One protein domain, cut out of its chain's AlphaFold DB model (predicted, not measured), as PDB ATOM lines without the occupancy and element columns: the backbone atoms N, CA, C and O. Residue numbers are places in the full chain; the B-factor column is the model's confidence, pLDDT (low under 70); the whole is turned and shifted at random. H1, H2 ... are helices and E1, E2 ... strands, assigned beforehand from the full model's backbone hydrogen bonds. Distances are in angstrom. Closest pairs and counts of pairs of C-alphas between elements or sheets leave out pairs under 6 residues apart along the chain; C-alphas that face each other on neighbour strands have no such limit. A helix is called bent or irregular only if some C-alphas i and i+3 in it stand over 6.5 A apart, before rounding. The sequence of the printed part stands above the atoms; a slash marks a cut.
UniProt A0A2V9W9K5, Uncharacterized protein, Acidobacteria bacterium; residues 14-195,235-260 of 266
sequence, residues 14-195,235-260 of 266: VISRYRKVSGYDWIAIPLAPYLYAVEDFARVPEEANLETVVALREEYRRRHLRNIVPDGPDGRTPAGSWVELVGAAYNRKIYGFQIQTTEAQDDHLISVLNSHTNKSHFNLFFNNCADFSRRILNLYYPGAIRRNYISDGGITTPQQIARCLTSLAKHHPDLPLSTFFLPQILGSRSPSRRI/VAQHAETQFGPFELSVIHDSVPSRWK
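This is residues 14 to 195 and 235 to 260 of the 266 residues of an uncharacterized protein of Acidobacteria bacterium (UniProt A0A2V9W9K5). A small antiparallel hairpin, E1 and E2, sits near the middle of a body of helices and long loops, while a second two-strand ladder, E3 and E4, runs on one side with H7 along it. H6 lies between E1 and H7, H5 slants away beyond H6, and H2 with the loop of residues 66 to 80 makes one end of the long axis. The printed part has 208 residues with ten named helices and four named strands, in the order E1 E2 H1 H2 H3 H4 E3 H5 H6 H7 E4 H8 H9 H10, and is mostly helix. It is compact, with a radius of gyration of the C-alphas of 17.9 A and spans of 55 by 37 by 35 A.

E1, residues 14 to 16, begins at C-alpha 14 (104.039, 109.776, 125.122), and E2 is residues 27 to 30. H1 is residues 31 to 36, H2 residues 50 to 65 with 20.3 A, H3 residues 81 to 84 and H4 residues 88 to 91. E3, residues 94 to 99, spans 16.3 A; H5, residues 103 to 115, 18.1 A; H6, residues 129 to 140, 17.2 A. H7, residues 158 to 171, spans 20.2 A from C-alpha 158 (104.215, 125.214, 126.223), and E4, residues 177 to 182, 16.9 A. H8 is residues 235 to 238, H9 residues 245 to 253, and H10, residues 257 to 260, ends at C-alpha 260 (115.643, 107.522, 147.802).

E1 and E2 form a hairpin, with N 14 and O 29 2.8 A apart. The C-alphas of Ser 16 in E1 and Cys 129 in H6 are 5.9 A apart. H1 touches H4, closest at C-alphas 35 and 88, 4.8 A. H2 is close to but not clearly touching H3, with C-alphas 57 and 83 7.1 A apart. E3 and E4 are antiparallel, with N 96 and O 180 2.8 A apart; C-alphas 97 of E3 and 162 of H7 are 7.7 A apart. H6 and H7 only just touch, with 3 pairs of C-alphas within 8 A, closest at 130 and 158, 6.1 A, using residues 130 to 134 and 158 to 161 alone; they run the same way at a shallow tilt of 21 degrees. H5 touches H6 with residues 105 to 109 alone, closest at C-alphas 105 and 140, 6.3 A, at a steep tilt of 48 degrees, opposite ways. C-alphas 162 and 235 put H8 close to but not clearly touching H7, 7.2 A. H9 is near H1, and H10 is apart from H9. Every O i to N i+4 pair is within hydrogen-bond range in H1, H2, H5 and H7; H6 has 7 of 8, and H9, only just irregular with C-alphas 246 and 249 6.54 A apart, has 1 of 5, against 4 of 6 O i to N i+3 pairs.

The C-alphas farthest apart, of Asp 74 and Pro 173, are 56.5 A apart. Residues 196 to 234 are not printed, and C-alphas 195 and 235 are 7.3 A apart across the cut. The links H1 to H2, H2 to H3, H5 to H6 and H6 to H7 are long. Mean pLDDT of the printed part is 85.4; residues 150 to 153, 188, 194 to 195, 246 and 248 to 260 are under 70.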
ATOM      1  N   VAL A  14     104.484 108.398 125.286       94.88
ATOM      2  CA  VAL A  14     104.039 109.776 125.122       94.88
ATOM      3  C   VAL A  14     102.555 109.757 124.810       94.88
ATOM      4  O   VAL A  14     102.137 109.229 123.780       94.88
ATOM      5  N   ILE A  15     101.761 110.353 125.699       94.88
ATOM      6  CA  ILE A  15     100.330 110.568 125.491       94.88
ATOM      7  C   ILE A  15     100.124 112.029 125.124       94.88
ATOM      8  O   ILE A  15     100.515 112.934 125.864       94.88
ATOM      9  N   SER A  16      99.496 112.275 123.980       93.56
ATOM     10  CA  SER A  16      99.185 113.634 123.552       93.56
ATOM     11  C   SER A  16      97.938 113.673 122.683       93.56
ATOM     12  O   SER A  16      97.476 112.662 122.149       93.56
ATOM     13  N   ARG A  17      97.400 114.881 122.535       92.75
ATOM     14  CA  ARG A  17      96.324 115.193 121.602       92.75
ATOM     15  C   ARG A  17      96.903 115.680 120.284       92.75
ATOM     16  O   ARG A  17      97.666 116.646 120.256       92.75
ATOM     17  N   TYR A  18      96.450 115.077 119.192       89.00
ATOM     18  CA  TYR A  18      96.902 115.395 117.841       89.00
ATOM     19  C   TYR A  18      95.759 115.913 116.978       89.00
ATOM     20  O   TYR A  18      94.587 115.589 117.170       89.00
ATOM     21  N   ARG A  19      96.105 116.736 115.990       86.69
ATOM     22  CA  ARG A  19      95.131 117.245 115.028       86.69
ATOM     23  C   ARG A  19      94.827 116.165 113.989       86.69
ATOM     24  O   ARG A  19      95.720 115.758 113.259       86.69
ATOM     25  N   LYS A  20      93.552 115.781 113.857       84.75
ATOM     26  CA  LYS A  20      93.036 114.944 112.752       84.75
ATOM     27  C   LYS A  20      93.779 113.606 112.562       84.75
ATOM     28  O   LYS A  20      94.153 113.268 111.444       84.75
ATOM     29  N   VAL A  21      93.950 112.827 113.631       89.50
ATOM     30  CA  VAL A  21      94.467 111.451 113.528       89.50
ATOM     31  C   VAL A  21      93.381 110.453 113.930       89.50
ATOM     32  O   VAL A  21      93.035 110.347 115.103       89.50
ATOM     33  N   SER A  22      92.814 109.762 112.937       89.31
ATOM     34  CA  SER A  22      91.781 108.715 113.079       89.31
ATOM     35  C   SER A  22      90.600 109.044 114.010       89.31
ATOM     36  O   SER A  22      90.003 108.170 114.626       89.31
ATOM     37  N   GLY A  23      90.270 110.329 114.166       90.31
ATOM     38  CA  GLY A  23      89.187 110.770 115.047       90.31
ATOM     39  C   GLY A  23      89.436 110.582 116.550       90.31
ATOM     40  O   GLY A  23      88.523 110.865 117.323       90.31
ATOM     41  N   TYR A  24      90.635 110.172 116.983       92.56
ATOM     42  CA  TYR A  24      90.970 110.035 118.404       92.56
ATOM     43  C   TYR A  24      91.271 111.389 119.051       92.56
ATOM     44  O   TYR A  24      91.864 112.285 118.441       92.56
ATOM     45  N   ASP A  25      90.850 111.545 120.303       92.62
ATOM     46  CA  ASP A  25      91.157 112.721 121.116       92.62
ATOM     47  C   ASP A  25      92.608 112.730 121.582       92.62
ATOM     48  O   ASP A  25      93.265 113.768 121.563       92.62
ATOM     49  N   TRP A  26      93.116 111.566 121.966       94.38
ATOM     50  CA  TRP A  26      94.490 111.371 122.391       94.38
ATOM     51  C   TRP A  26      95.031 110.053 121.848       94.38
ATOM     52  O   TRP A  26      94.286 109.099 121.608       94.38
ATOM     53  N   ILE A  27      96.344 110.013 121.643       95.12
ATOM     54  CA  ILE A  27      97.078 108.837 121.178       95.12
ATOM     55  C   ILE A  27      98.276 108.647 122.100       95.12
ATOM     56  O   ILE A  27      98.935 109.620 122.469       95.12
ATOM     57  N   ALA A  28      98.533 107.392 122.459       95.38
ATOM     58  CA  ALA A  28      99.740 106.970 123.151       95.38
ATOM     59  C   ALA A  28     100.717 106.325 122.160       95.38
ATOM     60  O   ALA A  28     100.342 105.396 121.444       95.38
ATOM     61  N   ILE A  29     101.958 106.805 122.122       95.69
ATOM     62  CA  ILE A  29     103.043 106.233 121.313       95.69
ATOM     63  C   ILE A  29     104.190 105.848 122.253       95.69
ATOM     64  O   ILE A  29     104.525 106.658 123.119       95.69
ATOM     65  N   PRO A  30     104.815 104.664 122.117       94.38
ATOM     66  CA  PRO A  30     105.997 104.317 122.905       94.38
ATOM     67  C   PRO A  30     107.110 105.365 122.768       94.38
ATOM     68  O   PRO A  30     107.271 105.983 121.712       94.38
ATOM     69  N   LEU A  31     107.874 105.586 123.840       92.44
ATOM     70  CA  LEU A  31     108.828 106.699 123.908       92.44
ATOM     71  C   LEU A  31     109.868 106.674 122.772       92.44
ATOM     72  O   LEU A  31     110.077 107.693 122.110       92.44
ATOM     73  N   ALA A  32     110.476 105.514 122.510       93.19
ATOM     74  CA  ALA A  32     111.492 105.349 121.469       93.19
ATOM     75  C   ALA A  32     110.989 105.741 120.060       93.19
ATOM     76  O   ALA A  32     111.569 106.655 119.461       93.19
ATOM     77  N   PRO A  33     109.875 105.185 119.540       96.00
ATOM     78  CA  PRO A  33     109.370 105.575 118.227       96.00
ATOM     79  C   PRO A  33     108.810 106.998 118.196       96.00
ATOM     80  O   PRO A  33     108.940 107.678 117.171       96.00
ATOM     81  N   TYR A  34     108.260 107.511 119.301       95.94
ATOM     82  CA  TYR A  34     107.879 108.923 119.369       95.94
ATOM     83  C   TYR A  34     109.088 109.838 119.140       95.94
ATOM     84  O   TYR A  34     108.998 110.798 118.373       95.94
ATOM     85  N   LEU A  35     110.233 109.541 119.758       94.38
ATOM     86  CA  LEU A  35     111.431 110.368 119.642       94.38
ATOM     87  C   LEU A  35     112.175 110.147 118.320       94.38
ATOM     88  O   LEU A  35     112.504 111.132 117.657       94.38
ATOM     89  N   TYR A  36     112.368 108.894 117.902       94.88
ATOM     90  CA  TYR A  36     113.292 108.532 116.819       94.88
ATOM     91  C   TYR A  36     112.694 107.634 115.729       94.88
ATOM     92  O   TYR A  36     113.418 107.156 114.869       94.88
ATOM     93  N   ALA A  37     111.380 107.403 115.720       96.19
ATOM     94  CA  ALA A  37     110.702 106.556 114.726       96.19
ATOM     95  C   ALA A  37     111.240 105.109 114.622       96.19
ATOM     96  O   ALA A  37     110.907 104.402 113.677       96.19
ATOM     97  N   VAL A  38     112.020 104.659 115.608       95.25
ATOM     98  CA  VAL A  38     112.543 103.296 115.744       95.25
ATOM     99  C   VAL A  38     112.123 102.712 117.087       95.25
ATOM    100  O   VAL A  38     111.872 103.445 118.041       95.25
ATOM    101  N   GLU A  39     112.034 101.388 117.159       92.44
ATOM    102  CA  GLU A  39     111.676 100.671 118.392       92.44
ATOM    103  C   GLU A  39     112.883 100.452 119.316       92.44
ATOM    104  O   GLU A  39     112.719 100.362 120.527       92.44
ATOM    105  N   ASP A  40     114.088 100.413 118.746       89.94
ATOM    106  CA  ASP A  40     115.350 100.177 119.445       89.94
ATOM    107  C   ASP A  40     116.271 101.393 119.280       89.94
ATOM    108  O   ASP A  40     116.547 101.821 118.154       89.94
ATOM    109  N   PHE A  41     116.763 101.940 120.396       88.75
ATOM    110  CA  PHE A  41     117.673 103.086 120.384       88.75
ATOM    111  C   PHE A  41     118.997 102.795 119.667       88.75
ATOM    112  O   PHE A  41     119.586 103.717 119.106       88.75
ATOM    113  N   ALA A  42     119.432 101.531 119.591       89.00
ATOM    114  CA  ALA A  42     120.613 101.140 118.820       89.00
ATOM    115  C   ALA A  42     120.454 101.335 117.306       89.00
ATOM    116  O   ALA A  42     121.442 101.344 116.577       89.00
ATOM    117  N   ARG A  43     119.220 101.522 116.824       91.88
ATOM    118  CA  ARG A  43     118.922 101.812 115.416       91.88
ATOM    119  C   ARG A  43     118.755 103.302 115.133       91.88
ATOM    120  O   ARG A  43     118.392 103.666 114.015       91.88
ATOM    121  N   VAL A  44     118.976 104.166 116.125       92.62
ATOM    122  CA  VAL A  44     118.941 105.612 115.912       92.62
ATOM    123  C   VAL A  44     120.171 106.002 115.093       92.62
ATOM    124  O   VAL A  44     121.290 105.758 115.537       92.62
ATOM    125  N   PRO A  45     119.996 106.603 113.905       92.19
ATOM    126  CA  PRO A  45     121.125 107.049 113.107       92.19
ATOM    127  C   PRO A  45     121.821 108.242 113.775       92.19
ATOM    128  O   PRO A  45     121.155 109.105 114.356       92.19
ATOM    129  N   GLU A  46     123.146 108.315 113.649       89.00
ATOM    130  CA  GLU A  46     123.948 109.445 114.147       89.00
ATOM    131  C   GLU A  46     123.563 110.758 113.446       89.00
ATOM    132  O   GLU A  46     123.368 111.795 114.086       89.00
ATOM    133  N   GLU A  47     123.355 110.685 112.131       90.44
ATOM    134  CA  GLU A  47     122.795 111.746 111.303       90.44
ATOM    135  C   GLU A  47     121.670 111.177 110.440       90.44
ATOM    136  O   GLU A  47     121.765 110.071 109.911       90.44
ATOM    137  N   ALA A  48     120.594 111.932 110.259       91.12
ATOM    138  CA  ALA A  48     119.481 111.515 109.413       91.12
ATOM    139  C   ALA A  48     119.167 112.641 108.452       91.12
ATOM    140  O   ALA A  48     118.903 113.735 108.916       91.12
ATOM    141  N   ASN A  49     119.141 112.414 107.142       91.56
ATOM    142  CA  ASN A  49     118.641 113.423 106.208       91.56
ATOM    143  C   ASN A  49     117.101 113.331 106.083       91.56
ATOM    144  O   ASN A  49     116.453 112.505 106.732       91.56
ATOM    145  N   LEU A  50     116.486 114.189 105.262       90.75
ATOM    146  CA  LEU A  50     115.030 114.171 105.067       90.75
ATOM    147  C   LEU A  50     114.513 112.804 104.581       90.75
ATOM    148  O   LEU A  50     113.469 112.354 105.049       90.75
ATOM    149  N   GLU A  51     115.233 112.157 103.667       92.56
ATOM    150  CA  GLU A  51     114.865 110.859 103.098       92.56
ATOM    151  C   GLU A  51     114.913 109.755 104.159       92.56
ATOM    152  O   GLU A  51     113.933 109.030 104.327       92.56
ATOM    153  N   THR A  52     115.981 109.709 104.963       94.62
ATOM    154  CA  THR A  52     116.110 108.793 106.105       94.62
ATOM    155  C   THR A  52     114.938 108.951 107.072       94.62
ATOM    156  O   THR A  52     114.307 107.971 107.455       94.62
ATOM    157  N   VAL A  53     114.591 110.189 107.442       94.31
ATOM    158  CA  VAL A  53     113.489 110.447 108.382       94.31
ATOM    159  C   VAL A  53     112.142 110.011 107.808       94.31
ATOM    160  O   VAL A  53     111.307 109.475 108.539       94.31
ATOM    161  N   VAL A  54     111.900 110.250 106.517       93.81
ATOM    162  CA  VAL A  54     110.673 109.800 105.846       93.81
ATOM    163  C   VAL A  54     110.601 108.274 105.833       93.81
ATOM    164  O   VAL A  54     109.555 107.731 106.188       93.81
ATOM    165  N   ALA A  55     111.702 107.595 105.502       95.06
ATOM    166  CA  ALA A  55     111.772 106.139 105.470       95.06
ATOM    167  C   ALA A  55     111.494 105.516 106.848       95.06
ATOM    168  O   ALA A  55     110.612 104.667 106.958       95.06
ATOM    169  N   LEU A  56     112.155 105.998 107.908       96.38
ATOM    170  CA  LEU A  56     111.960 105.497 109.277       96.38
ATOM    171  C   LEU A  56     110.507 105.660 109.749       96.38
ATOM    172  O   LEU A  56     109.898 104.732 110.282       96.38
ATOM    173  N   ARG A  57     109.907 106.835 109.510       96.31
ATOM    174  CA  ARG A  57     108.501 107.084 109.869       96.31
ATOM    175  C   ARG A  57     107.541 106.194 109.095       96.31
ATOM    176  O   ARG A  57     106.558 105.723 109.666       96.31
ATOM    177  N   GLU A  58     107.788 106.010 107.802       96.12
ATOM    178  CA  GLU A  58     106.944 105.183 106.948       96.12
ATOM    179  C   GLU A  58     107.019 103.709 107.342       96.12
ATOM    180  O   GLU A  58     105.982 103.046 107.407       96.12
ATOM    181  N   GLU A  59     108.213 103.207 107.655       96.19
ATOM    182  CA  GLU A  59     108.405 101.842 108.136       96.19
ATOM    183  C   GLU A  59     107.600 101.601 109.419       96.19
ATOM    184  O   GLU A  59     106.771 100.685 109.477       96.19
ATOM    185  N   TYR A  60     107.763 102.478 110.416       97.44
ATOM    186  CA  TYR A  60     107.019 102.376 111.668       97.44
ATOM    187  C   TYR A  60     105.503 102.491 111.446       97.44
ATOM    188  O   TYR A  60     104.719 101.726 112.017       97.44
ATOM    189  N   ARG A  61     105.062 103.406 110.570       96.69
ATOM    190  CA  ARG A  61     103.641 103.566 110.236       96.69
ATOM    191  C   ARG A  61     103.061 102.289 109.641       96.69
ATOM    192  O   ARG A  61     102.010 101.847 110.099       96.69
ATOM    193  N   ARG A  62     103.721 101.694 108.642       95.62
ATOM    194  CA  ARG A  62     103.240 100.465 107.988       95.62
ATOM    195  C   ARG A  62     103.119  99.308 108.970       95.62
ATOM    196  O   ARG A  62     102.151  98.556 108.873       95.62
ATOM    197  N   ARG A  63     104.063  99.193 109.907       96.56
ATOM    198  CA  ARG A  63     104.100  98.109 110.893       96.56
ATOM    199  C   ARG A  63     103.078  98.286 112.022       96.56
ATOM    200  O   ARG A  63     102.416  97.317 112.374       96.56
ATOM    201  N   HIS A  64     102.904  99.503 112.550       96.25
ATOM    202  CA  HIS A  64     102.131  99.713 113.789       96.25
ATOM    203  C   HIS A  64     100.952 100.678 113.668       96.25
ATOM    204  O   HIS A  64      99.977 100.553 114.405       96.25
ATOM    205  N   LEU A  65     101.018 101.658 112.764       95.69
ATOM    206  CA  LEU A  65     100.038 102.749 112.713       95.69
ATOM    207  C   LEU A  65      99.062 102.638 111.544       95.69
ATOM    208  O   LEU A  65      98.157 103.460 111.457       95.69
ATOM    209  N   ARG A  66      99.181 101.632 110.669       94.38
ATOM    210  CA  ARG A  66      98.350 101.503 109.457       94.38
ATOM    211  C   ARG A  66      96.845 101.498 109.751       94.38
ATOM    212  O   ARG A  66      96.075 102.048 108.975       94.38
ATOM    213  N   ASN A  67      96.441 100.971 110.908       92.75
ATOM    214  CA  ASN A  67      95.039 100.946 111.346       92.75
ATOM    215  C   ASN A  67      94.469 102.338 111.670       92.75
ATOM    216  O   ASN A  67      93.259 102.535 111.618       92.75
ATOM    217  N   ILE A  68      95.320 103.301 112.031       93.12
ATOM    218  CA  ILE A  68      94.912 104.672 112.377       93.12
ATOM    219  C   ILE A  68      95.430 105.720 111.380       93.12
ATOM    220  O   ILE A  68      94.966 106.857 111.356       93.12
ATOM    221  N   VAL A  69      96.377 105.331 110.536       94.31
ATOM    222  CA  VAL A  69      96.982 106.129 109.476       94.31
ATOM    223  C   VAL A  69      97.071 105.226 108.235       94.31
ATOM    224  O   VAL A  69      98.150 104.697 107.934       94.31
ATOM    225  N   PRO A  70      95.937 104.982 107.548       93.44
ATOM    226  CA  PRO A  70      95.883 104.105 106.382       93.44
ATOM    227  C   PRO A  70      96.665 104.695 105.210       93.44
ATOM    228  O   PRO A  70      97.019 105.872 105.213       93.44
ATOM    229  N   ASP A  71      96.946 103.870 104.206       93.94
ATOM    230  CA  ASP A  71      97.626 104.342 103.001       93.94
ATOM    231  C   ASP A  71      96.800 105.429 102.295       93.94
ATOM    232  O   ASP A  71      95.570 105.470 102.387       93.94
ATOM    233  N   GLY A  72      97.493 106.333 101.604       89.25
ATOM    234  CA  GLY A  72      96.848 107.310 100.738       89.25
ATOM    235  C   GLY A  72      96.167 106.644  99.532       89.25
ATOM    236  O   GLY A  72      96.380 105.455  99.286       89.25
ATOM    237  N   PRO A  73      95.396 107.412  98.741       85.19
ATOM    238  CA  PRO A  73      94.618 106.890  97.611       85.19
ATOM    239  C   PRO A  73      95.418 106.019  96.629       85.19
ATOM    240  O   PRO A  73      94.904 105.019  96.143       85.19
ATOM    241  N   ASP A  74      96.697 106.341  96.415       88.25
ATOM    242  CA  ASP A  74      97.581 105.634  95.477       88.25
ATOM    243  C   ASP A  74      98.439 104.539  96.150       88.25
ATOM    244  O   ASP A  74      99.494 104.163  95.637       88.25
ATOM    245  N   GLY A  75      98.093 104.103  97.368       84.75
ATOM    246  CA  GLY A  75      98.915 103.182  98.175       84.75
ATOM    247  C   GLY A  75     100.196 103.809  98.756       84.75
ATOM    248  O   GLY A  75     100.997 103.140  99.420       84.75
ATOM    249  N   ARG A  76     100.395 105.110  98.517       87.88
ATOM    250  CA  ARG A  76     101.527 105.907  99.006       87.88
ATOM    251  C   ARG A  76     101.348 106.307 100.469       87.88
ATOM    252  O   ARG A  76     100.252 106.238 101.025       87.88
ATOM    253  N   THR A  77     102.428 106.784 101.080       89.94
ATOM    254  CA  THR A  77     102.387 107.413 102.402       89.94
ATOM    255  C   THR A  77     101.358 108.548 102.423       89.94
ATOM    256  O   THR A  77     101.434 109.452 101.586       89.94
ATOM    257  N   PRO A  78     100.399 108.544 103.360       91.38
ATOM    258  CA  PRO A  78      99.413 109.610 103.450       91.38
ATOM    259  C   PRO A  78     100.068 110.914 103.914       91.38
ATOM    260  O   PRO A  78     100.968 110.923 104.756       91.38
ATOM    261  N   ALA A  79      99.572 112.046 103.420       87.38
ATOM    262  CA  ALA A  79      99.906 113.346 103.991       87.38
ATOM    263  C   ALA A  79      99.188 113.553 105.340       87.38
ATOM    264  O   ALA A  79      98.186 112.904 105.639       87.38
ATOM    265  N   GLY A  80      99.665 114.503 106.148       85.69
ATOM    266  CA  GLY A  80      98.942 114.985 107.329       85.69
ATOM    267  C   GLY A  80      99.761 115.006 108.615       85.69
ATOM    268  O   GLY A  80     100.970 114.790 108.620       85.69
ATOM    269  N   SER A  81      99.076 115.287 109.724       86.62
ATOM    270  CA  SER A  81      99.684 115.518 111.044       86.62
ATOM    271  C   SER A  81     100.176 114.251 111.748       86.62
ATOM    272  O   SER A  81     100.776 114.351 112.813       86.62
ATOM    273  N   TRP A  82      99.972 113.063 111.178       92.38
ATOM    274  CA  TRP A  82     100.429 111.812 111.790       92.38
ATOM    275  C   TRP A  82     101.956 111.750 111.945       92.38
ATOM    276  O   TRP A  82     102.448 111.077 112.842       92.38
ATOM    277  N   VAL A  83     102.713 112.496 111.132       91.69
ATOM    278  CA  VAL A  83     104.178 112.602 111.256       91.69
ATOM    279  C   VAL A  83     104.628 113.221 112.587       91.69
ATOM    280  O   VAL A  83     105.803 113.142 112.927       91.69
ATOM    281  N   GLU A  84     103.717 113.848 113.339       90.56
ATOM    282  CA  GLU A  84     103.965 114.347 114.699       90.56
ATOM    283  C   GLU A  84     103.927 113.234 115.760       90.56
ATOM    284  O   GLU A  84     104.372 113.460 116.885       90.56
ATOM    285  N   LEU A  85     103.411 112.047 115.417       94.00
ATOM    286  CA  LEU A  85     103.382 110.882 116.306       94.00
ATOM    287  C   LEU A  85     104.755 110.233 116.475       94.00
ATOM    288  O   LEU A  85     104.964 109.533 117.456       94.00
ATOM    289  N   VAL A  86     105.658 110.408 115.508       96.00
ATOM    290  CA  VAL A  86     106.893 109.622 115.409       96.00
ATOM    291  C   VAL A  86     108.077 110.462 114.943       96.00
ATOM    292  O   VAL A  86     107.967 111.298 114.042       96.00
ATOM    293  N   GLY A  87     109.249 110.227 115.528       94.50
ATOM    294  CA  GLY A  87     110.483 110.908 115.138       94.50
ATOM    295  C   GLY A  87     110.511 112.400 115.495       94.50
ATOM    296  O   GLY A  87     110.881 113.232 114.660       94.50
ATOM    297  N   ALA A  88     110.055 112.781 116.688       93.25
ATOM    298  CA  ALA A  88     110.023 114.169 117.144       93.25
ATOM    299  C   ALA A  88     111.423 114.810 117.229       93.25
ATOM    300  O   ALA A  88     111.552 115.999 116.919       93.25
ATOM    301  N   ALA A  89     112.457 114.034 117.576       92.12
ATOM    302  CA  ALA A  89     113.837 114.503 117.735       92.12
ATOM    303  C   ALA A  89     114.522 114.864 116.403       92.12
ATOM    304  O   ALA A  89     115.490 115.619 116.391       92.12
ATOM    305  N   TYR A  90     113.995 114.414 115.260       91.56
ATOM    306  CA  TYR A  90     114.454 114.875 113.940       91.56
ATOM    307  C   TYR A  90     113.940 116.281 113.602       91.56
ATOM    308  O   TYR A  90     114.519 117.019 112.811       91.56
ATOM    309  N   ASN A  91     112.814 116.685 114.191       86.75
ATOM    310  CA  ASN A  91     112.180 117.955 113.842       86.75
ATOM    311  C   ASN A  91     112.695 119.126 114.671       86.75
ATOM    312  O   ASN A  91     112.590 120.272 114.233       86.75
ATOM    313  N   ARG A  92     113.118 118.853 115.905       87.50
ATOM    314  CA  ARG A  92     113.396 119.880 116.904       87.50
ATOM    315  C   ARG A  92     114.165 119.307 118.079       87.50
ATOM    316  O   ARG A  92     114.072 118.120 118.372       87.50
ATOM    317  N   LYS A  93     114.822 120.205 118.804       88.31
ATOM    318  CA  LYS A  93     115.329 119.927 120.145       88.31
ATOM    319  C   LYS A  93     114.168 119.852 121.140       88.31
ATOM    320  O   LYS A  93     113.159 120.544 120.956       88.31
ATOM    321  N   ILE A  94     114.300 119.040 122.183       89.00
ATOM    322  CA  ILE A  94     113.236 118.801 123.166       89.00
ATOM    323  C   ILE A  94     113.756 119.163 124.554       89.00
ATOM    324  O   ILE A  94     114.861 118.789 124.924       89.00
ATOM    325  N   TYR A  95     112.944 119.893 125.314       88.81
ATOM    326  CA  TYR A  95     113.176 120.144 126.732       88.81
ATOM    327  C   TYR A  95     112.111 119.390 127.519       88.81
ATOM    328  O   TYR A  95     110.918 119.575 127.263       88.81
ATOM    329  N   GLY A  96     112.548 118.525 128.425       89.81
ATOM    330  CA  GLY A  96     111.695 117.723 129.284       89.81
ATOM    331  C   GLY A  96     111.694 118.243 130.713       89.81
ATOM    332  O   GLY A  96     112.699 118.746 131.207       89.81
ATOM    333  N   PHE A  97     110.543 118.115 131.362       89.25
ATOM    334  CA  PHE A  97     110.356 118.375 132.783       89.25
ATOM    335  C   PHE A  97     109.832 117.083 133.396       89.25
ATOM    336  O   PHE A  97     108.822 116.555 132.927       89.25
ATOM    337  N   GLN A  98     110.529 116.575 134.405       88.19
ATOM    338  CA  GLN A  98     110.216 115.323 135.077       88.19
ATOM    339  C   GLN A  98     109.792 115.613 136.511       88.19
ATOM    340  O   GLN A  98     110.492 116.305 137.246       88.19
ATOM    341  N   ILE A  99     108.639 115.074 136.885       87.62
ATOM    342  CA  ILE A  99     108.071 115.135 138.231       87.62
ATOM    343  C   ILE A  99     107.825 113.702 138.690       87.62
ATOM    344  O   ILE A  99     107.471 112.857 137.866       87.62
ATOM    345  N   GLN A 100     108.008 113.416 139.976       85.12
ATOM    346  CA  GLN A 100     107.623 112.113 140.520       85.12
ATOM    347  C   GLN A 100     106.122 112.052 140.746       85.12
ATOM    348  O   GLN A 100     105.503 112.980 141.263       85.12
ATOM    349  N   THR A 101     105.565 110.914 140.369       88.44
ATOM    350  CA  THR A 101     104.185 110.529 140.613       88.44
ATOM    351  C   THR A 101     104.179 109.301 141.515       88.44
ATOM    352  O   THR A 101     105.179 108.594 141.661       88.44
ATOM    353  N   THR A 102     103.054 109.070 142.175       90.50
ATOM    354  CA  THR A 102     102.794 107.832 142.907       90.50
ATOM    355  C   THR A 102     101.985 106.881 142.037       90.50
ATOM    356  O   THR A 102     101.202 107.305 141.187       90.50
ATOM    357  N   GLU A 103     102.095 105.588 142.322       91.88
ATOM    358  CA  GLU A 103     101.309 104.547 141.659       91.88
ATOM    359  C   GLU A 103      99.797 104.831 141.658       91.88
ATOM    360  O   GLU A 103      99.121 104.644 140.649       91.88
ATOM    361  N   ALA A 104      99.266 105.345 142.773       94.69
ATOM    362  CA  ALA A 104      97.854 105.704 142.887       94.69
ATOM    363  C   ALA A 104      97.467 106.878 141.972       94.69
ATOM    364  O   ALA A 104      96.359 106.908 141.432       94.69
ATOM    365  N   GLN A 105      98.366 107.849 141.774       94.31
ATOM    366  CA  GLN A 105      98.130 108.946 140.836       94.31
ATOM    367  C   GLN A 105      98.151 108.454 139.383       94.31
ATOM    368  O   GLN A 105      97.324 108.893 138.581       94.31
ATOM    369  N   ASP A 106      99.048 107.526 139.051       94.12
ATOM    370  CA  ASP A 106      99.121 106.942 137.709       94.12
ATOM    371  C   ASP A 106      97.891 106.077 137.399       94.12
ATOM    372  O   ASP A 106      97.314 106.195 136.315       94.12
ATOM    373  N   ASP A 107      97.402 105.293 138.364       96.56
ATOM    374  CA  ASP A 107      96.129 104.571 138.235       96.56
ATOM    375  C   ASP A 107      94.949 105.507 138.027       96.56
ATOM    376  O   ASP A 107      94.078 105.248 137.191       96.56
ATOM    377  N   HIS A 108      94.916 106.611 138.775       96.38
ATOM    378  CA  HIS A 108      93.871 107.608 138.615       96.38
ATOM    379  C   HIS A 108      93.890 108.197 137.201       96.38
ATOM    380  O   HIS A 108      92.841 108.262 136.554       96.38
ATOM    381  N   LEU A 109      95.071 108.550 136.678       95.62
ATOM    382  CA  LEU A 109      95.220 109.014 135.300       95.62
ATOM    383  C   LEU A 109      94.704 107.973 134.295       95.62
ATOM    384  O   LEU A 109      93.914 108.313 133.408       95.62
ATOM    385  N   ILE A 110      95.137 106.716 134.429       96.00
ATOM    386  CA  ILE A 110      94.741 105.613 133.543       96.00
ATOM    387  C   ILE A 110      93.220 105.439 133.562       96.00
ATOM    388  O   ILE A 110      92.592 105.379 132.505       96.00
ATOM    389  N   SER A 111      92.612 105.425 134.750       96.56
ATOM    390  CA  SER A 111      91.162 105.321 134.925       96.56
ATOM    391  C   SER A 111      90.420 106.490 134.265       96.56
ATOM    392  O   SER A 111      89.441 106.289 133.539       96.56
ATOM    393  N   VAL A 112      90.894 107.726 134.451       95.44
ATOM    394  CA  VAL A 112      90.292 108.914 133.823       95.44
ATOM    395  C   VAL A 112      90.356 108.823 132.298       95.44
ATOM    396  O   VAL A 112      89.351 109.060 131.630       95.44
ATOM    397  N   LEU A 113      91.499 108.443 131.725       95.12
ATOM    398  CA  LEU A 113      91.646 108.359 130.271       95.12
ATOM    399  C   LEU A 113      90.874 107.182 129.658       95.12
ATOM    400  O   LEU A 113      90.322 107.333 128.568       95.12
ATOM    401  N   ASN A 114      90.784 106.047 130.356       95.81
ATOM    402  CA  ASN A 114      90.048 104.868 129.893       95.81
ATOM    403  C   ASN A 114      88.525 104.989 130.048       95.81
ATOM    404  O   ASN A 114      87.792 104.332 129.312       95.81
ATOM    405  N   SER A 115      88.038 105.809 130.984       93.94
ATOM    406  CA  SER A 115      86.594 105.989 131.226       93.94
ATOM    407  C   SER A 115      85.890 106.854 130.177       93.94
ATOM    408  O   SER A 115      84.670 106.780 130.037       93.94
ATOM    409  N   HIS A 116      86.630 107.664 129.419       87.62
ATOM    410  CA  HIS A 116      86.059 108.547 128.405       87.62
ATOM    411  C   HIS A 116      86.071 107.899 127.018       87.62
ATOM    412  O   HIS A 116      87.047 107.277 126.600       87.62
ATOM    413  N   THR A 117      85.024 108.143 126.226       87.88
ATOM    414  CA  THR A 117      85.069 107.878 124.782       87.88
ATOM    415  C   THR A 117      86.150 108.743 124.139       87.88
ATOM    416  O   THR A 117      85.980 109.954 124.007       87.88
ATOM    417  N   ASN A 118      87.256 108.122 123.728       92.56
ATOM    418  CA  ASN A 118      88.399 108.776 123.088       92.56
ATOM    419  C   ASN A 118      88.037 109.276 121.668       92.56
ATOM    420  O   ASN A 118      88.422 108.674 120.667       92.56
ATOM    421  N   LYS A 119      87.252 110.359 121.585       92.44
ATOM    422  CA  LYS A 119      86.804 111.012 120.346       92.44
ATOM    423  C   LYS A 119      87.246 112.470 120.305       92.44
ATOM    424  O   LYS A 119      87.013 113.233 121.240       92.44
ATOM    425  N   SER A 120      87.873 112.853 119.201       88.50
ATOM    426  CA  SER A 120      88.500 114.160 119.045       88.50
ATOM    427  C   SER A 120      87.487 115.296 119.009       88.50
ATOM    428  O   SER A 120      86.585 115.317 118.175       88.50
ATOM    429  N   HIS A 121      87.736 116.314 119.829       89.62
ATOM    430  CA  HIS A 121      87.105 117.631 119.722       89.62
ATOM    431  C   HIS A 121      88.163 118.720 119.506       89.62
ATOM    432  O   HIS A 121      88.086 119.805 120.088       89.62
ATOM    433  N   PHE A 122      89.215 118.401 118.745       88.69
ATOM    434  CA  PHE A 122      90.395 119.251 118.611       88.69
ATOM    435  C   PHE A 122      90.040 120.689 118.202       88.69
ATOM    436  O   PHE A 122      89.376 120.928 117.194       88.69
ATOM    437  N   ASN A 123      90.584 121.654 118.941       86.62
ATOM    438  CA  ASN A 123      90.532 123.073 118.623       86.62
ATOM    439  C   ASN A 123      91.918 123.680 118.846       86.62
ATOM    440  O   ASN A 123      92.505 123.508 119.912       86.62
ATOM    441  N   LEU A 124      92.426 124.415 117.854       81.25
ATOM    442  CA  LEU A 124      93.792 124.940 117.881       81.25
ATOM    443  C   LEU A 124      94.067 125.862 119.079       81.25
ATOM    444  O   LEU A 124      95.196 125.887 119.554       81.25
ATOM    445  N   PHE A 125      93.066 126.588 119.574       78.69
ATOM    446  CA  PHE A 125      93.239 127.592 120.623       78.69
ATOM    447  C   PHE A 125      92.903 127.078 122.025       78.69
ATOM    448  O   PHE A 125      93.569 127.467 122.979       78.69
ATOM    449  N   PHE A 126      91.889 126.216 122.156       83.44
ATOM    450  CA  PHE A 126      91.335 125.857 123.473       83.44
ATOM    451  C   PHE A 126      91.203 124.354 123.741       83.44
ATOM    452  O   PHE A 126      90.804 123.960 124.843       83.44
ATOM    453  N   ASN A 127      91.497 123.510 122.748       87.06
ATOM    454  CA  ASN A 127      91.466 122.059 122.897       87.06
ATOM    455  C   ASN A 127      92.551 121.392 122.037       87.06
ATOM    456  O   ASN A 127      92.264 120.624 121.118       87.06
ATOM    457  N   ASN A 128      93.806 121.731 122.326       86.75
ATOM    458  CA  ASN A 128      94.996 121.265 121.611       86.75
ATOM    459  C   ASN A 128      95.890 120.385 122.517       86.75
ATOM    460  O   ASN A 128      95.453 119.928 123.578       86.75
ATOM    461  N   CYS A 129      97.131 120.138 122.091       89.00
ATOM    462  CA  CYS A 129      98.133 119.388 122.852       89.00
ATOM    463  C   CYS A 129      98.538 120.071 124.170       89.00
ATOM    464  O   CYS A 129      98.665 119.397 125.184       89.00
ATOM    465  N   ALA A 130      98.678 121.397 124.198       89.12
ATOM    466  CA  ALA A 130      99.037 122.131 125.410       89.12
ATOM    467  C   ALA A 130      97.891 122.126 126.435       89.12
ATOM    468  O   ALA A 130      98.123 121.908 127.623       89.12
ATOM    469  N   ASP A 131      96.639 122.293 125.995       90.12
ATOM    470  CA  ASP A 131      95.476 122.135 126.877       90.12
ATOM    471  C   ASP A 131      95.343 120.708 127.413       90.12
ATOM    472  O   ASP A 131      94.948 120.534 128.565       90.12
ATOM    473  N   PHE A 132      95.677 119.704 126.596       93.31
ATOM    474  CA  PHE A 132      95.742 118.315 127.039       93.31
ATOM    475  C   PHE A 132      96.790 118.156 128.148       93.31
ATOM    476  O   PHE A 132      96.425 117.787 129.261       93.31
ATOM    477  N   SER A 133      98.046 118.550 127.910       93.56
ATOM    478  CA  SER A 133      99.113 118.489 128.921       93.56
ATOM    479  C   SER A 133      98.750 119.235 130.207       93.56
ATOM    480  O   SER A 133      98.971 118.718 131.296       93.56
ATOM    481  N   ARG A 134      98.120 120.415 130.108       93.81
ATOM    482  CA  ARG A 134      97.620 121.156 131.277       93.81
ATOM    483  C   ARG A 134      96.610 120.344 132.087       93.81
ATOM    484  O   ARG A 134      96.669 120.372 133.312       93.81
ATOM    485  N   ARG A 135      95.651 119.679 131.433       93.69
ATOM    486  CA  ARG A 135      94.645 118.854 132.123       93.69
ATOM    487  C   ARG A 135      95.301 117.668 132.821       93.69
ATOM    488  O   ARG A 135      95.010 117.461 133.988       93.69
ATOM    489  N   ILE A 136      96.214 116.973 132.140       93.94
ATOM    490  CA  ILE A 136      96.954 115.829 132.694       93.94
ATOM    491  C   ILE A 136      97.767 116.250 133.921       93.94
ATOM    492  O   ILE A 136      97.607 115.678 134.990       93.94
ATOM    493  N   LEU A 137      98.573 117.309 133.809       93.25
ATOM    494  CA  LEU A 137      99.384 117.803 134.926       93.25
ATOM    495  C   LEU A 137      98.531 118.259 136.120       93.25
ATOM    496  O   LEU A 137      98.936 118.079 137.261       93.25
ATOM    497  N   ASN A 138      97.337 118.803 135.872       94.19
ATOM    498  CA  ASN A 138      96.410 119.181 136.937       94.19
ATOM    499  C   ASN A 138      95.673 117.990 137.580       94.19
ATOM    500  O   ASN A 138      95.050 118.198 138.617       94.19
ATOM    501  N   LEU A 139      95.721 116.779 137.007       94.12
ATOM    502  CA  LEU A 139      95.285 115.563 137.714       94.12
ATOM    503  C   LEU A 139      96.300 115.178 138.795       94.12
ATOM    504  O   LEU A 139      95.912 114.778 139.886       94.12
ATOM    505  N   TYR A 140      97.592 115.352 138.504       91.44
ATOM    506  CA  TYR A 140      98.669 115.109 139.462       91.44
ATOM    507  C   TYR A 140      98.771 116.215 140.517       91.44
ATOM    508  O   TYR A 140      98.873 115.926 141.707       91.44
ATOM    509  N   TYR A 141      98.703 117.476 140.081       90.00
ATOM    510  CA  TYR A 141      98.841 118.659 140.931       90.00
ATOM    511  C   TYR A 141      97.702 119.654 140.659       90.00
ATOM    512  O   TYR A 141      97.834 120.538 139.803       90.00
ATOM    513  N   PRO A 142      96.561 119.524 141.362       90.44
ATOM    514  CA  PRO A 142      95.378 120.341 141.123       90.44
ATOM    515  C   PRO A 142      95.666 121.844 141.131       90.44
ATOM    516  O   PRO A 142      96.140 122.417 142.107       90.44
ATOM    517  N   GLY A 143      95.357 122.504 140.012       87.31
ATOM    518  CA  GLY A 143      95.489 123.954 139.870       87.31
ATOM    519  C   GLY A 143      96.914 124.472 139.654       87.31
ATOM    520  O   GLY A 143      97.070 125.690 139.529       87.31
ATOM    521  N   ALA A 144      97.919 123.596 139.548       88.31
ATOM    522  CA  ALA A 144      99.311 123.984 139.330       88.31
ATOM    523  C   ALA A 144      99.531 124.674 137.977       88.31
ATOM    524  O   ALA A 144     100.283 125.644 137.873       88.31
ATOM    525  N   ILE A 145      98.858 124.199 136.924       90.69
ATOM    526  CA  ILE A 145      99.019 124.732 135.571       90.69
ATOM    527  C   ILE A 145      97.825 125.617 135.210       90.69
ATOM    528  O   ILE A 145      96.721 125.141 134.902       90.69
ATOM    529  N   ARG A 146      98.074 126.930 135.206       87.88
ATOM    530  CA  ARG A 146      97.095 127.983 134.900       87.88
ATOM    531  C   ARG A 146      97.390 128.649 133.557       87.88
ATOM    532  O   ARG A 146      98.545 128.839 133.178       87.88
ATOM    533  N   ARG A 147      96.323 129.015 132.840       86.06
ATOM    534  CA  ARG A 147      96.403 129.813 131.607       86.06
ATOM    535  C   ARG A 147      96.888 131.223 131.927       86.06
ATOM    536  O   ARG A 147      96.522 131.773 132.963       86.06
ATOM    537  N   ASN A 148      97.650 131.811 131.011       77.06
ATOM    538  CA  ASN A 148      98.032 133.212 131.101       77.06
ATOM    539  C   ASN A 148      97.104 134.059 130.225       77.06
ATOM    540  O   ASN A 148      97.218 134.077 129.000       77.06
ATOM    541  N   TYR A 149      96.157 134.751 130.855       75.81
ATOM    542  CA  TYR A 149      95.208 135.605 130.137       75.81
ATOM    543  C   TYR A 149      95.852 136.876 129.577       75.81
ATOM    544  O   TYR A 149      95.351 137.419 128.598       75.81
ATOM    545  N   ILE A 150      96.972 137.315 130.157       66.62
ATOM    546  CA  ILE A 150      97.616 138.584 129.818       66.62
ATOM    547  C   ILE A 150      98.639 138.388 128.691       66.62
ATOM    548  O   ILE A 150      98.490 138.990 127.632       66.62
ATOM    549  N   SER A 151      99.657 137.531 128.862       63.91
ATOM    550  CA  SER A 151     100.706 137.371 127.830       63.91
ATOM    551  C   SER A 151     100.335 136.448 126.681       63.91
ATOM    552  O   SER A 151     100.920 136.570 125.601       63.91
ATOM    553  N   ASP A 152      99.416 135.513 126.930       69.00
ATOM    554  CA  ASP A 152      99.096 134.423 126.003       69.00
ATOM    555  C   ASP A 152      97.636 134.485 125.523       69.00
ATOM    556  O   ASP A 152      97.153 133.552 124.882       69.00
ATOM    557  N   GLY A 153      96.914 135.571 125.833       68.19
ATOM    558  CA  GLY A 153      95.533 135.782 125.384       68.19
ATOM    559  C   GLY A 153      94.557 134.697 125.851       68.19
ATOM    560  O   GLY A 153      93.573 134.414 125.174       68.19
ATOM    561  N   GLY A 154      94.852 134.031 126.973       71.69
ATOM    562  CA  GLY A 154      94.029 132.949 127.519       71.69
ATOM    563  C   GLY A 154      94.250 131.584 126.859       71.69
ATOM    564  O   GLY A 154      93.570 130.623 127.222       71.69
ATOM    565  N   ILE A 155      95.206 131.466 125.935       79.81
ATOM    566  CA  ILE A 155      95.612 130.192 125.332       79.81
ATOM    567  C   ILE A 155      96.627 129.498 126.249       79.81
ATOM    568  O   ILE A 155      97.444 130.133 126.917       79.81
ATOM    569  N   THR A 156      96.591 128.167 126.286       82.56
ATOM    570  CA  THR A 156      97.632 127.387 126.961       82.56
ATOM    571  C   THR A 156      98.845 127.254 126.039       82.56
ATOM    572  O   THR A 156      98.734 126.672 124.961       82.56
ATOM    573  N   THR A 157     100.011 127.759 126.455       81.81
ATOM    574  CA  THR A 157     101.263 127.638 125.689       81.81
ATOM    575  C   THR A 157     102.258 126.698 126.376       81.81
ATOM    576  O   THR A 157     102.280 126.624 127.608       81.81
ATOM    577  N   PRO A 158     103.141 126.009 125.624       82.25
ATOM    578  CA  PRO A 158     104.215 125.214 126.223       82.25
ATOM    579  C   PRO A 158     105.125 126.031 127.154       82.25
ATOM    580  O   PRO A 158     105.528 125.538 128.205       82.25
ATOM    581  N   GLN A 159     105.407 127.296 126.809       82.81
ATOM    582  CA  GLN A 159     106.213 128.186 127.649       82.81
ATOM    583  C   GLN A 159     105.514 128.477 128.984       82.81
ATOM    584  O   GLN A 159     106.169 128.473 130.024       82.81
ATOM    585  N   GLN A 160     104.195 128.690 128.978       86.81
ATOM    586  CA  GLN A 160     103.426 128.901 130.203       86.81
ATOM    587  C   GLN A 160     103.382 127.652 131.087       86.81
ATOM    588  O   GLN A 160     103.515 127.774 132.301       86.81
ATOM    589  N   ILE A 161     103.249 126.458 130.501       89.25
ATOM    590  CA  ILE A 161     103.316 125.200 131.262       89.25
ATOM    591  C   ILE A 161     104.675 125.083 131.962       89.25
ATOM    592  O   ILE A 161     104.718 124.864 133.170       89.25
ATOM    593  N   ALA A 162     105.770 125.303 131.229       89.25
ATOM    594  CA  ALA A 162     107.120 125.266 131.788       89.25
ATOM    595  C   ALA A 162     107.311 126.308 132.906       89.25
ATOM    596  O   ALA A 162     107.790 125.967 133.984       89.25
ATOM    597  N   ARG A 163     106.853 127.554 132.700       87.94
ATOM    598  CA  ARG A 163     106.848 128.606 133.736       87.94
ATOM    599  C   ARG A 163     106.115 128.158 135.002       87.94
ATOM    600  O   ARG A 163     106.645 128.338 136.097       87.94
ATOM    601  N   CYS A 164     104.913 127.592 134.864       90.38
ATOM    602  CA  CYS A 164     104.119 127.109 135.993       90.38
ATOM    603  C   CYS A 164     104.823 125.975 136.744       90.38
ATOM    604  O   CYS A 164     104.887 126.039 137.965       90.38
ATOM    605  N   LEU A 165     105.392 124.989 136.042       89.69
ATOM    606  CA  LEU A 165     106.125 123.883 136.670       89.69
ATOM    607  C   LEU A 165     107.353 124.376 137.443       89.69
ATOM    608  O   LEU A 165     107.530 124.026 138.607       89.69
ATOM    609  N   THR A 166     108.159 125.254 136.842       88.88
ATOM    610  CA  THR A 166     109.311 125.855 137.527       88.88
ATOM    611  C   THR A 166     108.876 126.684 138.734       88.88
ATOM    612  O   THR A 166     109.525 126.651 139.775       88.88
ATOM    613  N   SER A 167     107.775 127.430 138.622       88.75
ATOM    614  CA  SER A 167     107.223 128.179 139.752       88.75
ATOM    615  C   SER A 167     106.710 127.260 140.860       88.75
ATOM    616  O   SER A 167     106.922 127.563 142.028       88.75
ATOM    617  N   LEU A 168     106.058 126.148 140.516       87.62
ATOM    618  CA  LEU A 168     105.550 125.166 141.471       87.62
ATOM    619  C   LEU A 168     106.695 124.567 142.295       87.62
ATOM    620  O   LEU A 168     106.649 124.634 143.517       87.62
ATOM    621  N   ALA A 169     107.753 124.083 141.641       86.81
ATOM    622  CA  ALA A 169     108.920 123.524 142.328       86.81
ATOM    623  C   ALA A 169     109.619 124.544 143.247       86.81
ATOM    624  O   ALA A 169     110.103 124.192 144.314       86.81
ATOM    625  N   LYS A 170     109.618 125.835 142.883       86.94
ATOM    626  CA  LYS A 170     110.154 126.896 143.754       86.94
ATOM    627  C   LYS A 170     109.346 127.099 145.040       86.94
ATOM    628  O   LYS A 170     109.931 127.472 146.049       86.94
ATOM    629  N   HIS A 171     108.028 126.902 144.999       86.88
ATOM    630  CA  HIS A 171     107.150 127.078 146.164       86.88
ATOM    631  C   HIS A 171     106.933 125.780 146.954       86.88
ATOM    632  O   HIS A 171     106.489 125.836 148.097       86.88
ATOM    633  N   HIS A 172     107.264 124.630 146.365       84.44
ATOM    634  CA  HIS A 172     107.184 123.313 146.988       84.44
ATOM    635  C   HIS A 172     108.550 122.622 146.876       84.44
ATOM    636  O   HIS A 172     108.746 121.841 145.945       84.44
ATOM    637  N   PRO A 173     109.499 122.904 147.790       77.44
ATOM    638  CA  PRO A 173     110.853 122.344 147.739       77.44
ATOM    639  C   PRO A 173     110.887 120.812 147.799       77.44
ATOM    640  O   PRO A 173     111.819 120.198 147.285       77.44
ATOM    641  N   ASP A 174     109.852 120.212 148.391       78.81
ATOM    642  CA  ASP A 174     109.672 118.764 148.487       78.81
ATOM    643  C   ASP A 174     109.142 118.144 147.188       78.81
ATOM    644  O   ASP A 174     109.065 116.924 147.091       78.81
ATOM    645  N   LEU A 175     108.750 118.958 146.196       81.00
ATOM    646  CA  LEU A 175     108.372 118.487 144.869       81.00
ATOM    647  C   LEU A 175     109.643 118.304 144.047       81.00
ATOM    648  O   LEU A 175     110.260 119.290 143.623       81.00
ATOM    649  N   PRO A 176     110.037 117.059 143.775       79.38
ATOM    650  CA  PRO A 176     111.280 116.823 143.097       79.38
ATOM    651  C   PRO A 176     111.031 117.022 141.591       79.38
ATOM    652  O   PRO A 176     110.349 116.244 140.923       79.38
ATOM    653  N   LEU A 177     111.514 118.155 141.077       85.75
ATOM    654  CA  LEU A 177     111.470 118.518 139.663       85.75
ATOM    655  C   LEU A 177     112.875 118.365 139.087       85.75
ATOM    656  O   LEU A 177     113.805 119.010 139.563       85.75
ATOM    657  N   SER A 178     113.013 117.556 138.042       83.88
ATOM    658  CA  SER A 178     114.223 117.505 137.221       83.88
ATOM    659  C   SER A 178     113.921 118.011 135.816       83.88
ATOM    660  O   SER A 178     112.783 117.965 135.338       83.88
ATOM    661  N   THR A 179     114.941 118.535 135.151       86.69
ATOM    662  CA  THR A 179     114.824 119.083 133.806       86.69
ATOM    663  C   THR A 179     115.900 118.519 132.906       86.69
ATOM    664  O   THR A 179     117.061 118.396 133.290       86.69
ATOM    665  N   PHE A 180     115.519 118.198 131.674       86.31
ATOM    666  CA  PHE A 180     116.439 117.593 130.732       86.31
ATOM    667  C   PHE A 180     116.297 118.129 129.319       86.31
ATOM    668  O   PHE A 180     115.305 118.759 128.945       86.31
ATOM    669  N   PHE A 181     117.318 117.863 128.517       87.56
ATOM    670  CA  PHE A 181     117.433 118.317 127.148       87.56
ATOM    671  C   PHE A 181     117.807 117.166 126.221       87.56
ATOM    672  O   PHE A 181     118.798 116.478 126.447       87.56
ATOM    673  N   LEU A 182     117.035 117.001 125.147       88.38
ATOM    674  CA  LEU A 182     117.352 116.091 124.051       88.38
ATOM    675  C   LEU A 182     117.749 116.914 122.821       88.38
ATOM    676  O   LEU A 182     116.947 117.746 122.357       88.38
ATOM    677  N   PRO A 183     118.959 116.705 122.278       87.62
ATOM    678  CA  PRO A 183     119.392 117.396 121.080       87.62
ATOM    679  C   PRO A 183     118.569 116.956 119.865       87.62
ATOM    680  O   PRO A 183     118.009 115.861 119.811       87.62
ATOM    681  N   GLN A 184     118.500 117.839 118.869       89.69
ATOM    682  CA  GLN A 184     117.970 117.479 117.559       89.69
ATOM    683  C   GLN A 184     119.008 116.626 116.822       89.69
ATOM    684  O   GLN A 184     120.180 117.001 116.801       89.69
ATOM    685  N   ILE A 185     118.580 115.535 116.181       88.88
ATOM    686  CA  ILE A 185     119.467 114.742 115.316       88.88
ATOM    687  C   ILE A 185     119.881 115.575 114.096       88.88
ATOM    688  O   ILE A 185     119.039 116.205 113.442       88.88
ATOM    689  N   LEU A 186     121.179 115.568 113.799       83.31
ATOM    690  CA  LEU A 186     121.781 116.355 112.725       83.31
ATOM    691  C   LEU A 186     121.328 115.878 111.333       83.31
ATOM    692  O   LEU A 186     120.828 114.768 111.159       83.31
ATOM    693  N   GLY A 187     121.458 116.761 110.339       76.38
ATOM    694  CA  GLY A 187     121.212 116.468 108.918       76.38
ATOM    695  C   GLY A 187     119.754 116.556 108.442       76.38
ATOM    696  O   GLY A 187     119.509 116.790 107.259       76.38
ATOM    697  N   SER A 188     118.768 116.421 109.334       65.00
ATOM    698  CA  SER A 188     117.385 116.109 108.912       65.00
ATOM    699  C   SER A 188     116.576 117.321 108.489       65.00
ATOM    700  O   SER A 188     115.763 117.258 107.563       65.00
ATOM    701  N   ARG A 189     116.760 118.426 109.213       71.06
ATOM    702  CA  ARG A 189     115.991 119.662 109.083       71.06
ATOM    703  C   ARG A 189     116.814 120.862 109.518       71.06
ATOM    704  O   ARG A 189     117.840 120.729 110.179       71.06
ATOM    705  N   SER A 190     116.313 122.050 109.180       72.50
ATOM    706  CA  SER A 190     116.857 123.302 109.701       72.50
ATOM    707  C   SER A 190     116.974 123.249 111.230       72.50
ATOM    708  O   SER A 190     116.076 122.694 111.880       72.50
ATOM    709  N   PRO A 191     118.023 123.858 111.809       74.44
ATOM    710  CA  PRO A 191     118.205 123.891 113.251       74.44
ATOM    711  C   PRO A 191     116.961 124.404 113.980       74.44
ATOM    712  O   PRO A 191     116.339 125.397 113.579       74.44
ATOM    713  N   SER A 192     116.608 123.730 115.074       72.00
ATOM    714  CA  SER A 192     115.477 124.108 115.914       72.00
ATOM    715  C   SER A 192     115.586 125.554 116.396       72.00
ATOM    716  O   SER A 192     116.591 125.971 116.974       72.00
ATOM    717  N   ARG A 193     114.493 126.307 116.257       70.50
ATOM    718  CA  ARG A 193     114.373 127.673 116.788       70.50
ATOM    719  C   ARG A 193     114.101 127.668 118.299       70.50
ATOM    720  O   ARG A 193     113.877 126.617 118.905       70.50
ATOM    721  N   ARG A 194     114.161 128.852 118.918       66.62
ATOM    722  CA  ARG A 194     113.838 129.059 120.340       66.62
ATOM    723  C   ARG A 194     112.336 128.868 120.582       66.62
ATOM    724  O   ARG A 194     111.532 129.174 119.708       66.62
ATOM    725  N   ILE A 195     111.977 128.362 121.763       63.50
ATOM    726  CA  ILE A 195     110.581 128.297 122.216       63.50
ATOM    727  C   ILE A 195     110.171 129.702 122.656       63.50
ATOM    728  O   ILE A 195     110.850 130.303 123.487       63.50
ATOM    729  N   VAL A 235     113.433 128.518 128.523       74.31
ATOM    730  CA  VAL A 235     113.427 127.089 128.883       74.31
ATOM    731  C   VAL A 235     114.856 126.531 128.909       74.31
ATOM    732  O   VAL A 235     115.196 125.767 129.797       74.31
ATOM    733  N   ALA A 236     115.727 126.985 128.001       72.88
ATOM    734  CA  ALA A 236     117.100 126.495 127.905       72.88
ATOM    735  C   ALA A 236     117.979 126.824 129.124       72.88
ATOM    736  O   ALA A 236     118.976 126.151 129.332       72.88
ATOM    737  N   GLN A 237     117.632 127.846 129.914       74.19
ATOM    738  CA  GLN A 237     118.345 128.149 131.165       74.19
ATOM    739  C   GLN A 237     117.980 127.183 132.298       74.19
ATOM    740  O   GLN A 237     118.649 127.170 133.320       74.19
ATOM    741  N   HIS A 238     116.918 126.404 132.111       71.00
ATOM    742  CA  HIS A 238     116.403 125.431 133.062       71.00
ATOM    743  C   HIS A 238     116.606 124.019 132.514       71.00
ATOM    744  O   HIS A 238     115.734 123.188 132.683       71.00
ATOM    745  N   ALA A 239     117.657 123.779 131.731       73.56
ATOM    746  CA  ALA A 239     118.000 122.452 131.248       73.56
ATOM    747  C   ALA A 239     119.253 122.004 131.993       73.56
ATOM    748  O   ALA A 239     120.346 122.472 131.684       73.56
ATOM    749  N   GLU A 240     119.075 121.162 133.005       70.62
ATOM    750  CA  GLU A 240     120.164 120.752 133.897       70.62
ATOM    751  C   GLU A 240     121.015 119.630 133.301       70.62
ATOM    752  O   GLU A 240     122.218 119.566 133.547       70.62
ATOM    753  N   THR A 241     120.412 118.746 132.505       77.44
ATOM    754  CA  THR A 241     121.099 117.568 131.962       77.44
ATOM    755  C   THR A 241     120.755 117.350 130.495       77.44
ATOM    756  O   THR A 241     119.599 117.454 130.086       77.44
ATOM    757  N   GLN A 242     121.769 117.059 129.683       81.38
ATOM    758  CA  GLN A 242     121.587 116.618 128.305       81.38
ATOM    759  C   GLN A 242     121.599 115.091 128.267       81.38
ATOM    760  O   GLN A 242     122.494 114.493 128.850       81.38
ATOM    761  N   PHE A 243     120.646 114.493 127.550       81.06
ATOM    762  CA  PHE A 243     120.626 113.054 127.291       81.06
ATOM    763  C   PHE A 243     120.725 112.765 125.794       81.06
ATOM    764  O   PHE A 243     120.028 113.373 124.971       81.06
ATOM    765  N   GLY A 244     121.591 111.820 125.445       76.81
ATOM    766  CA  GLY A 244     121.629 111.163 124.145       76.81
ATOM    767  C   GLY A 244     120.601 110.026 124.034       76.81
ATOM    768  O   GLY A 244     120.026 109.605 125.038       76.81
ATOM    769  N   PRO A 245     120.378 109.481 122.822       73.56
ATOM    770  CA  PRO A 245     119.402 108.409 122.592       73.56
ATOM    771  C   PRO A 245     119.600 107.177 123.493       73.56
ATOM    772  O   PRO A 245     118.630 106.628 124.004       73.56
ATOM    773  N   PHE A 246     120.852 106.779 123.734       68.62
ATOM    774  CA  PHE A 246     121.210 105.622 124.562       68.62
ATOM    775  C   PHE A 246     121.072 105.865 126.068       68.62
ATOM    776  O   PHE A 246     120.987 104.915 126.837       68.62
ATOM    777  N   GLU A 247     121.030 107.127 126.490       73.56
ATOM    778  CA  GLU A 247     120.936 107.520 127.899       73.56
ATOM    779  C   GLU A 247     119.473 107.679 128.344       73.56
ATOM    780  O   GLU A 247     119.187 107.850 129.523       73.56
ATOM    781  N   LEU A 248     118.512 107.582 127.419       68.00
ATOM    782  CA  LEU A 248     117.084 107.662 127.733       68.00
ATOM    783  C   LEU A 248     116.575 106.464 128.539       68.00
ATOM    784  O   LEU A 248     115.629 106.617 129.307       68.00
ATOM    785  N   SER A 249     117.198 105.291 128.399       60.53
ATOM    786  CA  SER A 249     116.947 104.155 129.295       60.53
ATOM    787  C   SER A 249     117.358 104.478 130.731       60.53
ATOM    788  O   SER A 249     116.700 104.046 131.671       60.53
ATOM    789  N   VAL A 250     118.378 105.324 130.899       59.25
ATOM    790  CA  VAL A 250     118.830 105.797 132.206       59.25
ATOM    791  C   VAL A 250     117.832 106.783 132.810       59.25
ATOM    792  O   VAL A 250     117.716 106.784 134.019       59.25
ATOM    793  N   ILE A 251     117.036 107.537 132.035       58.91
ATOM    794  CA  ILE A 251     115.985 108.428 132.588       58.91
ATOM    795  C   ILE A 251     114.931 107.652 133.392       58.91
ATOM    796  O   ILE A 251     114.397 108.165 134.378       58.91
ATOM    797  N   HIS A 252     114.636 106.415 132.982       52.50
ATOM    798  CA  HIS A 252     113.734 105.526 133.714       52.50
ATOM    799  C   HIS A 252     114.334 105.097 135.067       52.50
ATOM    800  O   HIS A 252     113.615 104.988 136.059       52.50
ATOM    801  N   ASP A 253     115.655 104.913 135.125       45.62
ATOM    802  CA  ASP A 253     116.367 104.394 136.299       45.62
ATOM    803  C   ASP A 253     116.984 105.499 137.178       45.62
ATOM    804  O   ASP A 253     117.248 105.294 138.367       45.62
ATOM    805  N   SER A 254     117.173 106.701 136.629       46.44
ATOM    806  CA  SER A 254     117.645 107.895 137.316       46.44
ATOM    807  C   SER A 254     116.475 108.571 138.014       46.44
ATOM    808  O   SER A 254     116.083 109.690 137.701       46.44
ATOM    809  N   VAL A 255     115.934 107.876 139.006       46.50
ATOM    810  CA  VAL A 255     115.463 108.522 140.224       46.50
ATOM    811  C   VAL A 255     116.740 109.048 140.889       46.50
ATOM    812  O   VAL A 255     117.547 108.225 141.333       46.50
ATOM    813  N   PRO A 256     117.026 110.368 140.899       44.31
ATOM    814  CA  PRO A 256     118.253 110.868 141.505       44.31
ATOM    815  C   PRO A 256     118.365 110.325 142.931       44.31
ATOM    816  O   PRO A 256     117.369 110.232 143.644       44.31
ATOM    817  N   SER A 257     119.564 109.943 143.362       42.72
ATOM    818  CA  SER A 257     119.838 109.362 144.689       42.72
ATOM    819  C   SER A 257     119.195 110.138 145.851       42.72
ATOM    820  O   SER A 257     118.751 109.528 146.818       42.72
ATOM    821  N   ARG A 258     119.014 111.455 145.692       40.50
ATOM    822  CA  ARG A 258     118.284 112.351 146.607       40.50
ATOM    823  C   ARG A 258     116.812 111.956 146.865       40.50
ATOM    824  O   ARG A 258     116.239 112.336 147.874       40.50
ATOM    825  N   TRP A 259     116.187 111.188 145.975       45.97
ATOM    826  CA  TRP A 259     114.765 110.822 146.013       45.97
ATOM    827  C   TRP A 259     114.568 109.500 146.771       45.97
ATOM    828  O   TRP A 259     113.487 109.247 147.298       45.97
ATOM    829  N   LYS A 260     115.627 108.679 146.893       40.62
ATOM    830  CA  LYS A 260     115.643 107.522 147.802       40.62
ATOM    831  C   LYS A 260     115.718 107.956 149.268       40.62
ATOM    832  O   LYS A 260     115.112 107.297 150.101       40.62
TER     833      LYS A 260